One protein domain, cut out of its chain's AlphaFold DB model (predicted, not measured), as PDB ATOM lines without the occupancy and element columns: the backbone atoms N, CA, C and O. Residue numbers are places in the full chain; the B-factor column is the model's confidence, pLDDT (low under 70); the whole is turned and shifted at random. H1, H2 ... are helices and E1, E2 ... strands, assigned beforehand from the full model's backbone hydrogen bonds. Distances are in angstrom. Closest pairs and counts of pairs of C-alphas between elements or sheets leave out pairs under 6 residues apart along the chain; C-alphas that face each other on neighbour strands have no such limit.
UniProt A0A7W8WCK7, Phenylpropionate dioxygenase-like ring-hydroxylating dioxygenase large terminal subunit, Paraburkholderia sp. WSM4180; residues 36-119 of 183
ATOM      1  N   LEU A  36     173.219 191.505 166.882       94.19
ATOM      2  CA  LEU A  36     172.486 190.493 166.138       94.19
ATOM      3  C   LEU A  36     173.421 189.318 165.891       94.19
ATOM      4  O   LEU A  36     174.447 189.485 165.237       94.19
ATOM      5  N   ASN A  37     173.054 188.138 166.379       94.88
ATOM      6  CA  ASN A  37     173.685 186.890 165.975       94.88
ATOM      7  C   ASN A  37     172.914 186.310 164.785       94.88
ATOM      8  O   ASN A  37     171.732 185.991 164.893       94.88
ATOM      9  N   VAL A  38     173.596 186.175 163.656       95.00
ATOM     10  CA  VAL A  38     173.195 185.274 162.583       95.00
ATOM     11  C   VAL A  38     173.839 183.932 162.903       95.00
ATOM     12  O   VAL A  38     175.051 183.743 162.758       95.00
ATOM     13  N   TYR A  39     173.009 183.029 163.417       92.75
ATOM     14  CA  TYR A  39     173.443 181.730 163.910       92.75
ATOM     15  C   TYR A  39     174.202 180.941 162.822       92.75
ATOM     16  O   TYR A  39     173.760 180.930 161.669       92.75
ATOM     17  N   PRO A  40     175.323 180.264 163.154       92.88
ATOM     18  CA  PRO A  40     175.840 180.059 164.511       92.88
ATOM     19  C   PRO A  40     176.812 181.124 165.024       92.88
ATOM     20  O   PRO A  40     176.914 181.315 166.234       92.88
ATOM     21  N   SER A  41     177.549 181.807 164.149       94.31
ATOM     22  CA  SER A  41     178.803 182.452 164.564       94.31
ATOM     23  C   SER A  41     179.102 183.807 163.927       94.31
ATOM     24  O   SER A  41     180.201 184.332 164.120       94.31
ATOM     25  N   LEU A  42     178.152 184.395 163.196       96.56
ATOM     26  CA  LEU A  42     178.297 185.732 162.628       96.56
ATOM     27  C   LEU A  42     177.525 186.742 163.474       96.56
ATOM     28  O   LEU A  42     176.314 186.637 163.635       96.56
ATOM     29  N   PHE A  43     178.215 187.754 163.979       95.44
ATOM     30  CA  PHE A  43     177.618 188.817 164.772       95.44
ATOM     31  C   PHE A  43     177.687 190.145 164.028       95.44
ATOM     32  O   PHE A  43     178.758 190.569 163.602       95.44
ATOM     33  N   PHE A  44     176.549 190.821 163.926       96.12
ATOM     34  CA  PHE A  44     176.465 192.227 163.557       96.12
ATOM     35  C   PHE A  44     176.342 193.024 164.846       96.12
ATOM     36  O   PHE A  44     175.324 192.954 165.540       96.12
ATOM     37  N   MET A  45     177.391 193.764 165.177       93.31
ATOM     38  CA  MET A  45     177.411 194.614 166.357       93.31
ATOM     39  C   MET A  45     177.353 196.056 165.887       93.31
ATOM     40  O   MET A  45     178.259 196.537 165.211       93.31
ATOM     41  N   ASP A  46     176.265 196.732 166.224       91.38
ATOM     42  CA  ASP A  46     176.062 198.141 165.931       91.38
ATOM     43  C   ASP A  46     175.902 198.893 167.248       91.38
ATOM     44  O   ASP A  46     174.813 198.963 167.829       91.38
ATOM     45  N   GLN A  47     177.028 199.402 167.743       88.25
ATOM     46  CA  GLN A  47     177.117 200.069 169.032       88.25
ATOM     47  C   GLN A  47     177.858 201.411 168.910       88.25
ATOM     48  O   GLN A  47     177.366 202.316 168.242       88.25
ATOM     49  N   ILE A  48     179.029 201.539 169.550       85.56
ATOM     50  CA  ILE A  48     179.934 202.696 169.446       85.56
ATOM     51  C   ILE A  48     180.483 202.824 168.018       85.56
ATOM     52  O   ILE A  48     180.623 203.927 167.505       85.56
ATOM     53  N   SER A  49     180.728 201.691 167.364       89.62
ATOM     54  CA  SER A  49     180.982 201.573 165.929       89.62
ATOM     55  C   SER A  49     180.200 200.372 165.383       89.62
ATOM     56  O   SER A  49     179.587 199.619 166.149       89.62
ATOM     57  N   SER A  50     180.199 200.199 164.064       90.81
ATOM     58  CA  SER A  50     179.558 199.065 163.400       90.81
ATOM     59  C   SER A  50     180.616 198.055 162.961       90.81
ATOM     60  O   SER A  50     181.548 198.397 162.230       90.81
ATOM     61  N   GLN A  51     180.460 196.800 163.377       93.19
ATOM     62  CA  GLN A  51     181.364 195.718 163.001       93.19
ATOM     63  C   GLN A  51     180.639 194.413 162.677       93.19
ATOM     64  O   GLN A  51     179.538 194.144 163.165       93.19
ATOM     65  N   LEU A  52     181.324 193.580 161.899       95.50
ATOM     66  CA  LEU A  52     181.083 192.146 161.852       95.50
ATOM     67  C   LEU A  52     182.085 191.460 162.772       95.50
ATOM     68  O   LEU A  52     183.283 191.715 162.669       95.50
ATOM     69  N   ARG A  53     181.603 190.569 163.632       94.31
ATOM     70  CA  ARG A  53     182.442 189.682 164.436       94.31
ATOM     71  C   ARG A  53     182.138 188.242 164.048       94.31
ATOM     72  O   ARG A  53     181.002 187.792 164.170       94.31
ATOM     73  N   LEU A  54     183.144 187.533 163.553       95.50
ATOM     74  CA  LEU A  54     183.044 186.126 163.190       95.50
ATOM     75  C   LEU A  54     183.758 185.301 164.254       95.50
ATOM     76  O   LEU A  54     184.915 185.561 164.579       95.50
ATOM     77  N   VAL A  55     183.059 184.300 164.775       94.06
ATOM     78  CA  VAL A  55     183.571 183.379 165.791       94.06
ATOM     79  C   VAL A  55     183.900 182.056 165.104       94.06
ATOM     80  O   VAL A  55     183.037 181.197 164.926       94.06
ATOM     81  N   ARG A  56     185.145 181.901 164.645       96.12
ATOM     82  CA  ARG A  56     185.578 180.706 163.913       96.12
ATOM     83  C   ARG A  56     186.113 179.655 164.895       96.12
ATOM     84  O   ARG A  56     187.160 179.889 165.505       96.12
ATOM     85  N   PRO A  57     185.455 178.491 165.045       94.44
ATOM     86  CA  PRO A  57     186.006 177.406 165.845       94.44
ATOM     87  C   PRO A  57     187.239 176.830 165.139       94.44
ATOM     88  O   PRO A  57     187.191 176.508 163.953       94.44
ATOM     89  N   VAL A  58     188.351 176.711 165.865       96.94
ATOM     90  CA  VAL A  58     189.602 176.103 165.373       96.94
ATOM     91  C   VAL A  58     189.825 174.743 166.034       96.94
ATOM     92  O   VAL A  58     190.287 173.805 165.394       96.94
ATOM     93  N   ALA A  59     189.475 174.632 167.314       95.12
ATOM     94  CA  ALA A  59     189.421 173.396 168.082       95.12
ATOM     95  C   ALA A  59     188.368 173.540 169.192       95.12
ATOM     96  O   ALA A  59     187.852 174.632 169.423       95.12
ATOM     97  N   TRP A  60     188.089 172.463 169.928       89.06
ATOM     98  CA  TRP A  60     187.104 172.466 171.021       89.06
ATOM     99  C   TRP A  60     187.397 173.501 172.129       89.06
ATOM    100  O   TRP A  60     186.481 173.929 172.820       89.06
ATOM    101  N   ASN A  61     188.660 173.905 172.294       90.25
ATOM    102  CA  ASN A  61     189.127 174.891 173.274       90.25
ATOM    103  C   ASN A  61     189.813 176.108 172.632       90.25
ATOM    104  O   ASN A  61     190.518 176.847 173.321       90.25
ATOM    105  N   LYS A  62     189.685 176.283 171.312       93.19
ATOM    106  CA  LYS A  62     190.365 177.356 170.588       93.19
ATOM    107  C   LYS A  62     189.457 177.959 169.534       93.19
ATOM    108  O   LYS A  62     189.021 177.283 168.603       93.19
ATOM    109  N   THR A  63     189.286 179.265 169.642       93.56
ATOM    110  CA  THR A  63     188.444 180.058 168.759       93.56
ATOM    111  C   THR A  63     189.261 181.209 168.207       93.56
ATOM    112  O   THR A  63     189.993 181.870 168.943       93.56
ATOM    113  N   GLU A  64     189.144 181.446 166.909       94.25
ATOM    114  CA  GLU A  64     189.624 182.674 166.294       94.25
ATOM    115  C   GLU A  64     188.459 183.660 166.197       94.25
ATOM    116  O   GLU A  64     187.381 183.326 165.703       94.25
ATOM    117  N   VAL A  65     188.687 184.880 166.679       92.06
ATOM    118  CA  VAL A  65     187.721 185.974 166.594       92.06
ATOM    119  C   VAL A  65     188.201 186.938 165.519       92.06
ATOM    120  O   VAL A  65     189.270 187.533 165.649       92.06
ATOM    121  N   ILE A  66     187.418 187.081 164.452       93.62
ATOM    122  CA  ILE A  66     187.710 188.000 163.348       93.62
ATOM    123  C   ILE A  66     186.767 189.191 163.468       93.62
ATOM    124  O   ILE A  66     185.550 189.017 163.403       93.62
ATOM    125  N   SER A  67     187.321 190.393 163.591       92.25
ATOM    126  CA  SER A  67     186.555 191.642 163.632       92.25
ATOM    127  C   SER A  67     186.758 192.429 162.339       92.25
ATOM    128  O   SER A  67     187.890 192.646 161.911       92.25
ATOM    129  N   GLN A  68     185.669 192.877 161.719       93.94
ATOM    130  CA  GLN A  68     185.691 193.704 160.514       93.94
ATOM    131  C   GLN A  68     184.894 194.982 160.754       93.94
ATOM    132  O   GLN A  68     183.693 194.926 161.014       93.94
ATOM    133  N   CYS A  69     185.545 196.137 160.629       94.62
ATOM    134  CA  CYS A  69     184.859 197.425 160.636       94.62
ATOM    135  C   CYS A  69     184.034 197.574 159.351       94.62
ATOM    136  O   CYS A  69     184.566 197.428 158.248       94.62
ATOM    137  N   ILE A  70     182.742 197.871 159.485       93.25
ATOM    138  CA  ILE A  70     181.835 198.072 158.350       93.25
ATOM    139  C   ILE A  70     181.302 199.498 158.332       93.25
ATOM    140  O   ILE A  70     181.244 200.167 159.357       93.25
ATOM    141  N   GLY A  71     180.914 199.973 157.150       90.44
ATOM    142  CA  GLY A  71     180.476 201.348 156.941       90.44
ATOM    143  C   GLY A  71     179.340 201.489 155.945       90.44
ATOM    144  O   GLY A  71     178.996 200.556 155.216       90.44
ATOM    145  N   VAL A  72     178.763 202.686 155.906       89.69
ATOM    146  CA  VAL A  72     177.684 203.013 154.974       89.69
ATOM    147  C   VAL A  72     178.279 203.332 153.603       89.69
ATOM    148  O   VAL A  72     179.186 204.153 153.475       89.69
ATOM    149  N   LYS A  73     177.744 202.703 152.552       90.12
ATOM    150  CA  LYS A  73     178.118 203.027 151.169       90.12
ATOM    151  C   LYS A  73     177.822 204.503 150.873       90.12
ATOM    152  O   LYS A  73     176.708 204.960 151.121       90.12
ATOM    153  N   GLY A  74     178.802 205.209 150.309       89.69
ATOM    154  CA  GLY A  74     178.670 206.617 149.913       89.69
ATOM    155  C   GLY A  74     178.828 207.636 151.046       89.69
ATOM    156  O   GLY A  74     178.539 208.808 150.842       89.69
ATOM    157  N   GLU A  75     179.266 207.218 152.233       92.62
ATOM    158  CA  GLU A  75     179.603 208.144 153.319       92.62
ATOM    159  C   GLU A  75     180.730 209.132 152.963       92.62
ATOM    160  O   GLU A  75     181.565 208.870 152.090       92.62
ATOM    161  N   SER A  76     180.808 210.234 153.712       94.88
ATOM    162  CA  SER A  76     181.907 211.191 153.593       94.88
ATOM    163  C   SER A  76     183.232 210.610 154.110       94.88
ATOM    164  O   SER A  76     183.256 209.728 154.970       94.88
ATOM    165  N   ALA A  77     184.360 211.150 153.635       95.94
ATOM    166  CA  ALA A  77     185.681 210.777 154.149       95.94
ATOM    167  C   ALA A  77     185.811 211.034 155.663       95.94
ATOM    168  O   ALA A  77     186.387 210.216 156.375       95.94
ATOM    169  N   LYS A  78     185.209 212.124 156.159       94.88
ATOM    170  CA  LYS A  78     185.196 212.488 157.581       94.88
ATOM    171  C   LYS A  78     184.399 211.494 158.431       94.88
ATOM    172  O   LYS A  78     184.863 211.086 159.489       94.88
ATOM    173  N   ASP A  79     183.217 211.078 157.974       94.50
ATOM    174  CA  ASP A  79     182.422 210.059 158.676       94.50
ATOM    175  C   ASP A  79     183.139 208.707 158.690       94.50
ATOM    176  O   ASP A  79     183.159 208.020 159.714       94.50
ATOM    177  N   ARG A  80     183.775 208.347 157.570       95.19
ATOM    178  CA  ARG A  80     184.574 207.127 157.479       95.19
ATOM    179  C   ARG A  80     185.720 207.136 158.480       95.19
ATOM    180  O   ARG A  80     185.878 206.162 159.211       95.19
ATOM    181  N   GLU A  81     186.495 208.216 158.509       95.69
ATOM    182  CA  GLU A  81     187.597 208.392 159.451       95.69
ATOM    183  C   GLU A  81     187.100 208.272 160.895       95.69
ATOM    184  O   GLU A  81     187.600 207.434 161.644       95.69
ATOM    185  N   ASN A  82     186.052 209.019 161.257       94.19
ATOM    186  CA  ASN A  82     185.467 208.978 162.598       94.19
ATOM    187  C   ASN A  82     185.048 207.560 163.007       94.19
ATOM    188  O   ASN A  82     185.337 207.135 164.123       94.19
ATOM    189  N   ARG A  83     184.389 206.804 162.119       94.44
ATOM    190  CA  ARG A  83     183.975 205.432 162.436       94.44
ATOM    191  C   ARG A  83     185.158 204.482 162.592       94.44
ATOM    192  O   ARG A  83     185.108 203.607 163.457       94.44
ATOM    193  N   ILE A  84     186.187 204.620 161.753       94.75
ATOM    194  CA  ILE A  84     187.411 203.817 161.868       94.75
ATOM    195  C   ILE A  84     188.065 204.084 163.221       94.75
ATOM    196  O   ILE A  84     188.350 203.124 163.926       94.75
ATOM    197  N   ARG A  85     188.191 205.349 163.643       94.88
ATOM    198  CA  ARG A  85     188.716 205.690 164.975       94.88
ATOM    199  C   ARG A  85     187.862 205.122 166.105       94.88
ATOM    200  O   ARG A  85     188.390 204.455 166.979       94.88
ATOM    201  N   GLN A  86     186.538 205.255 166.031       92.81
ATOM    202  CA  GLN A  86     185.630 204.639 167.011       92.81
ATOM    203  C   GLN A  86     185.768 203.107 167.072       92.81
ATOM    204  O   GLN A  86     185.639 202.511 168.139       92.81
ATOM    205  N   PHE A  87     186.008 202.454 165.931       93.81
ATOM    206  CA  PHE A  87     186.280 201.018 165.884       93.81
ATOM    207  C   PHE A  87     187.640 200.687 166.508       93.81
ATOM    208  O   PHE A  87     187.724 199.750 167.298       93.81
ATOM    209  N   GLU A  88     188.683 201.451 166.186       93.88
ATOM    210  CA  GLU A  88     190.032 201.293 166.739       93.88
ATOM    211  C   GLU A  88     190.059 201.463 168.258       93.88
ATOM    212  O   GLU A  88     190.637 200.633 168.958       93.88
ATOM    213  N   ASP A  89     189.371 202.482 168.764       92.94
ATOM    214  CA  ASP A  89     189.346 202.811 170.185       92.94
ATOM    215  C   ASP A  89     188.622 201.751 171.019       92.94
ATOM    216  O   ASP A  89     188.983 201.537 172.175       92.94
ATOM    217  N   PHE A  90     187.608 201.076 170.462       91.00
ATOM    218  CA  PHE A  90     186.749 200.177 171.238       91.00
ATOM    219  C   PHE A  90     186.858 198.697 170.853       91.00
ATOM    220  O   PHE A  90     186.994 197.855 171.736       91.00
ATOM    221  N   PHE A  91     186.802 198.367 169.560       89.50
ATOM    222  CA  PHE A  91     186.639 196.991 169.064       89.50
ATOM    223  C   PHE A  91     187.879 196.372 168.428       89.50
ATOM    224  O   PHE A  91     187.907 195.159 168.205       89.50
ATOM    225  N   ASN A  92     188.890 197.172 168.095       87.56
ATOM    226  CA  ASN A  92     190.157 196.630 167.626       87.56
ATOM    227  C   ASN A  92     190.795 195.734 168.702       87.56
ATOM    228  O   ASN A  92     190.405 195.756 169.868       87.56
ATOM    229  N   VAL A  93     191.797 194.944 168.322       85.25
ATOM    230  CA  VAL A  93     192.472 193.984 169.210       85.25
ATOM    231  C   VAL A  93     193.035 194.660 170.467       85.25
ATOM    232  O   VAL A  93     192.992 194.081 171.547       85.25
ATOM    233  N   SER A  94     193.520 195.895 170.333       86.69
ATOM    234  CA  SER A  94     193.988 196.742 171.436       86.69
ATOM    235  C   SER A  94     192.949 197.762 171.920       86.69
ATOM    236  O   SER A  94     193.282 198.625 172.727       86.69
ATOM    237  N   GLY A  95     191.734 197.726 171.372       88.19
ATOM    238  CA  GLY A  95     190.644 198.624 171.735       88.19
ATOM    239  C   GLY A  95     190.123 198.318 173.135       88.19
ATOM    240  O   GLY A  95     190.239 197.195 173.618       88.19
ATOM    241  N   MET A  96     189.535 199.320 173.779       91.56
ATOM    242  CA  MET A  96     189.138 199.299 175.187       91.56
ATOM    243  C   MET A  96     188.254 198.104 175.566       91.56
ATOM    244  O   MET A  96     188.448 197.542 176.635       91.56
ATOM    245  N   GLY A  97     187.308 197.703 174.711       88.25
ATOM    246  CA  GLY A  97     186.367 196.625 175.033       88.25
ATOM    247  C   GLY A  97     186.932 195.217 174.827       88.25
ATOM    248  O   GLY A  97     186.430 194.258 175.407       88.25
ATOM    249  N   THR A  98     187.970 195.061 174.004       88.25
ATOM    250  CA  THR A  98     188.465 193.732 173.620       88.25
ATOM    251  C   THR A  98     189.128 192.968 174.776       88.25
ATOM    252  O   THR A  98     188.840 191.780 174.915       88.25
ATOM    253  N   PRO A  99     189.988 193.571 175.623       90.19
ATOM    254  CA  PRO A  99     190.552 192.880 176.781       90.19
ATOM    255  C   PRO A  99     189.493 192.339 177.745       90.19
ATOM    256  O   PRO A  99     189.631 191.199 178.187       90.19
ATOM    257  N   ASP A 100     188.436 193.111 178.013       91.38
ATOM    258  CA  ASP A 100     187.335 192.705 178.894       91.38
ATOM    259  C   ASP A 100     186.603 191.481 178.316       91.38
ATOM    260  O   ASP A 100     186.485 190.452 178.985       91.38
ATOM    261  N   ASP A 101     186.227 191.533 177.030       89.25
ATOM    262  CA  ASP A 101     185.616 190.404 176.308       89.25
ATOM    263  C   ASP A 101     186.516 189.148 176.338       89.25
ATOM    264  O   ASP A 101     186.046 188.025 176.530       89.25
ATOM    265  N   LEU A 102     187.830 189.309 176.136       88.88
ATOM    266  CA  LEU A 102     188.772 188.185 176.087       88.88
ATOM    267  C   LEU A 102     188.947 187.495 177.443       88.88
ATOM    268  O   LEU A 102     189.163 186.278 177.476       88.88
ATOM    269  N   VAL A 103     188.888 188.251 178.542       92.31
ATOM    270  CA  VAL A 103     188.899 187.676 179.892       92.31
ATOM    271  C   VAL A 103     187.617 186.882 180.114       92.31
ATOM    272  O   VAL A 103     187.713 185.711 180.478       92.31
ATOM    273  N   GLU A 104     186.453 187.450 179.794       92.88
ATOM    274  CA  GLU A 104     185.165 186.755 179.913       92.88
ATOM    275  C   GLU A 104     185.151 185.438 179.130       92.88
ATOM    276  O   GLU A 104     184.841 184.386 179.688       92.88
ATOM    277  N   PHE A 105     185.588 185.431 177.866       90.56
ATOM    278  CA  PHE A 105     185.630 184.197 177.073       90.56
ATOM    279  C   PHE A 105     186.569 183.140 177.660       90.56
ATOM    280  O   PHE A 105     186.256 181.945 177.655       90.56
ATOM    281  N   ARG A 106     187.734 183.559 178.167       91.25
ATOM    282  CA  ARG A 106     188.708 182.636 178.755       91.25
ATOM    283  C   ARG A 106     188.187 182.033 180.052       91.25
ATOM    284  O   ARG A 106     188.310 180.824 180.246       91.25
ATOM    285  N   GLU A 107     187.627 182.857 180.928       94.62
ATOM    286  CA  GLU A 107     187.117 182.400 182.218       94.62
ATOM    287  C   GLU A 107     185.851 181.554 182.050       94.62
ATOM    288  O   GLU A 107     185.741 180.512 182.694       94.62
ATOM    289  N   GLN A 108     184.974 181.879 181.096       91.81
ATOM    290  CA  GLN A 108     183.846 181.019 180.722       91.81
ATOM    291  C   GLN A 108     184.314 179.637 180.245       91.81
ATOM    292  O   GLN A 108     183.831 178.623 180.745       91.81
ATOM    293  N   GLN A 109     185.309 179.560 179.351       90.88
ATOM    294  CA  GLN A 109     185.858 178.274 178.895       90.88
ATOM    295  C   GLN A 109     186.448 177.440 180.042       90.88
ATOM    296  O   GLN A 109     186.411 176.208 180.000       90.88
ATOM    297  N   ARG A 110     187.028 178.088 181.058       91.75
ATOM    298  CA  ARG A 110     187.507 177.410 182.272       91.75
ATOM    299  C   ARG A 110     186.335 176.944 183.134       91.75
ATOM    300  O   ARG A 110     186.340 175.799 183.575       91.75
ATOM    301  N   GLY A 111     185.325 177.790 183.325       91.75
ATOM    302  CA  GLY A 111     184.110 177.475 184.075       91.75
ATOM    303  C   GLY A 111     183.348 176.281 183.498       91.75
ATOM    304  O   GLY A 111     183.002 175.367 184.238       91.75
ATOM    305  N   PHE A 112     183.193 176.210 182.173       89.38
ATOM    306  CA  PHE A 112     182.512 175.098 181.493       89.38
ATOM    307  C   PHE A 112     183.254 173.752 181.564       89.38
ATOM    308  O   PHE A 112     182.717 172.731 181.139       89.38
ATOM    309  N   GLN A 113     184.476 173.710 182.108       89.75
ATOM    310  CA  GLN A 113     185.169 172.451 182.411       89.75
ATOM    311  C   GLN A 113     184.798 171.884 183.787       89.75
ATOM    312  O   GLN A 113     185.168 170.746 184.090       89.75
ATOM    313  N   ALA A 114     184.088 172.648 184.626       90.31
ATOM    314  CA  ALA A 114     183.560 172.148 185.885       90.31
ATOM    315  C   ALA A 114     182.564 171.007 185.626       90.31
ATOM    316  O   ALA A 114     181.752 171.068 184.709       90.31
ATOM    317  N   ARG A 115     182.645 169.948 186.438       87.81
ATOM    318  CA  ARG A 115     181.802 168.743 186.300       87.81
ATOM    319  C   ARG A 115     180.871 168.493 187.487       87.81
ATOM    320  O   ARG A 115     180.130 167.521 187.461       87.81
ATOM    321  N   LEU A 116     180.960 169.314 188.536       93.00
ATOM    322  CA  LEU A 116     180.111 169.179 189.725       93.00
ATOM    323  C   LEU A 116     178.693 169.692 189.476       93.00
ATOM    324  O   LEU A 116     177.747 169.128 190.012       93.00
ATOM    325  N   GLU A 117     178.557 170.743 188.668       89.06
ATOM    326  CA  GLU A 117     177.264 171.286 188.272       89.06
ATOM    327  C   GLU A 117     176.879 170.741 186.896       89.06
ATOM    328  O   GLU A 117     177.709 170.677 185.987       89.06
ATOM    329  N   HIS A 118     175.625 170.324 186.755       88.00
ATOM    330  CA  HIS A 118     175.131 169.682 185.539       88.00
ATOM    331  C   HIS A 118     174.515 170.698 184.574       88.00
ATOM    332  O   HIS A 118     174.409 170.422 183.377       88.00
ATOM    333  N   TRP A 119     174.102 171.861 185.088       89.44
ATOM    334  CA  TRP A 119     173.294 172.822 184.349       89.44
ATOM    335  C   TRP A 119     173.900 174.225 184.374       89.44
ATOM    336  O   TRP A 119     174.400 174.700 185.387       89.44
TER     337      TRP A 119
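This is residues 36 to 119 of the 183 residues of the protein "Phenylpropionate dioxygenase-like ring-hydroxylating dioxygenase large terminal subunit" of Paraburkholderia sp. WSM4180 (UniProt A0A7W8WCK7). A narrow, twisted sheet of four antiparallel strands, with the E3-E4 hairpin as its long part, has two helices strung end to end as a shallow bow: H2 runs alongside the sheet at a distance, and H1 reaches out beyond the end of the sheet where E3 begins and E4 ends. The contact between sheet and helices is loose: H1 only grazes the sheet with residues 83 to 88, and H2 runs past it across a gap. Residues 73 to 78, of which 77 and 78 belong to H1, stick out at one end, and residues 111 to 119, of which 111 belongs to H2, stick out at the other. The printed part has 84 residues, with E1, E2, E3, E4, H1 and H2 along the chain and the sheet in the order E1 E2 E3 E4. The class is mixed, helices and strands, and the whole is loose, with a radius of gyration of the C-alphas of 15.8 A and spans of 55 by 25 by 21 A.

Find C-alpha 36 at (172.486, 190.493, 166.138), where E1 begins; it ends at residue 38. E2 holds residues 42 to 46, 13.0 A long. E3 follows as residues 50 to 59, 27.9 A, and E4 as residues 62 to 69, 23.1 A. Look next at C-alpha 77, at (185.681, 210.777, 154.149): H1 runs from there to residue 90, 20.1 A. H2 holds residues 97 to 111, 21.3 A, and ends at C-alpha 111, at (184.110, 177.475, 184.075).

Begin with the sheet, a meander, each strand the antiparallel neighbour of the one before; each such pair is a hairpin. Between E1 and E2, N 38 and O 42 are 2.8 A apart, within hydrogen-bond range. Between E2 and E3, look at N 43 and O 53, 2.8 A. Between E3 and E4, look at N 54 and O 66, 2.8 A, and N 64 and O 56, 2.9 A. E1 and E4 are the edge strands. H1 is on the sheet but only grazes it; the closest C-alphas of E4 and H1 are those of Cys 69 and Phe 87, 6.5 A apart. H1 and H2 are close but not clearly touching, with Phe 90 and Gly 97 the closest C-alphas, 5.2 A. They run the same way at a steep tilt of 37 degrees, only just past shallow. H2 is apart from E1, E2, E3 and E4, and only just not on the sheet, with 4 pairs of C-alphas within 10 A. In H1 and H2 every O i to N i+4 pair is within hydrogen-bond range.

The C-alphas of Ser 76 and Leu 116 are the two farthest apart, 55.4 A. Without the stretches that stand free, the body spans 40 by 24 by 17 A. The printed part has no cut and no long link. The mean pLDDT of the printed part is 92.2, and no printed residue is under 70.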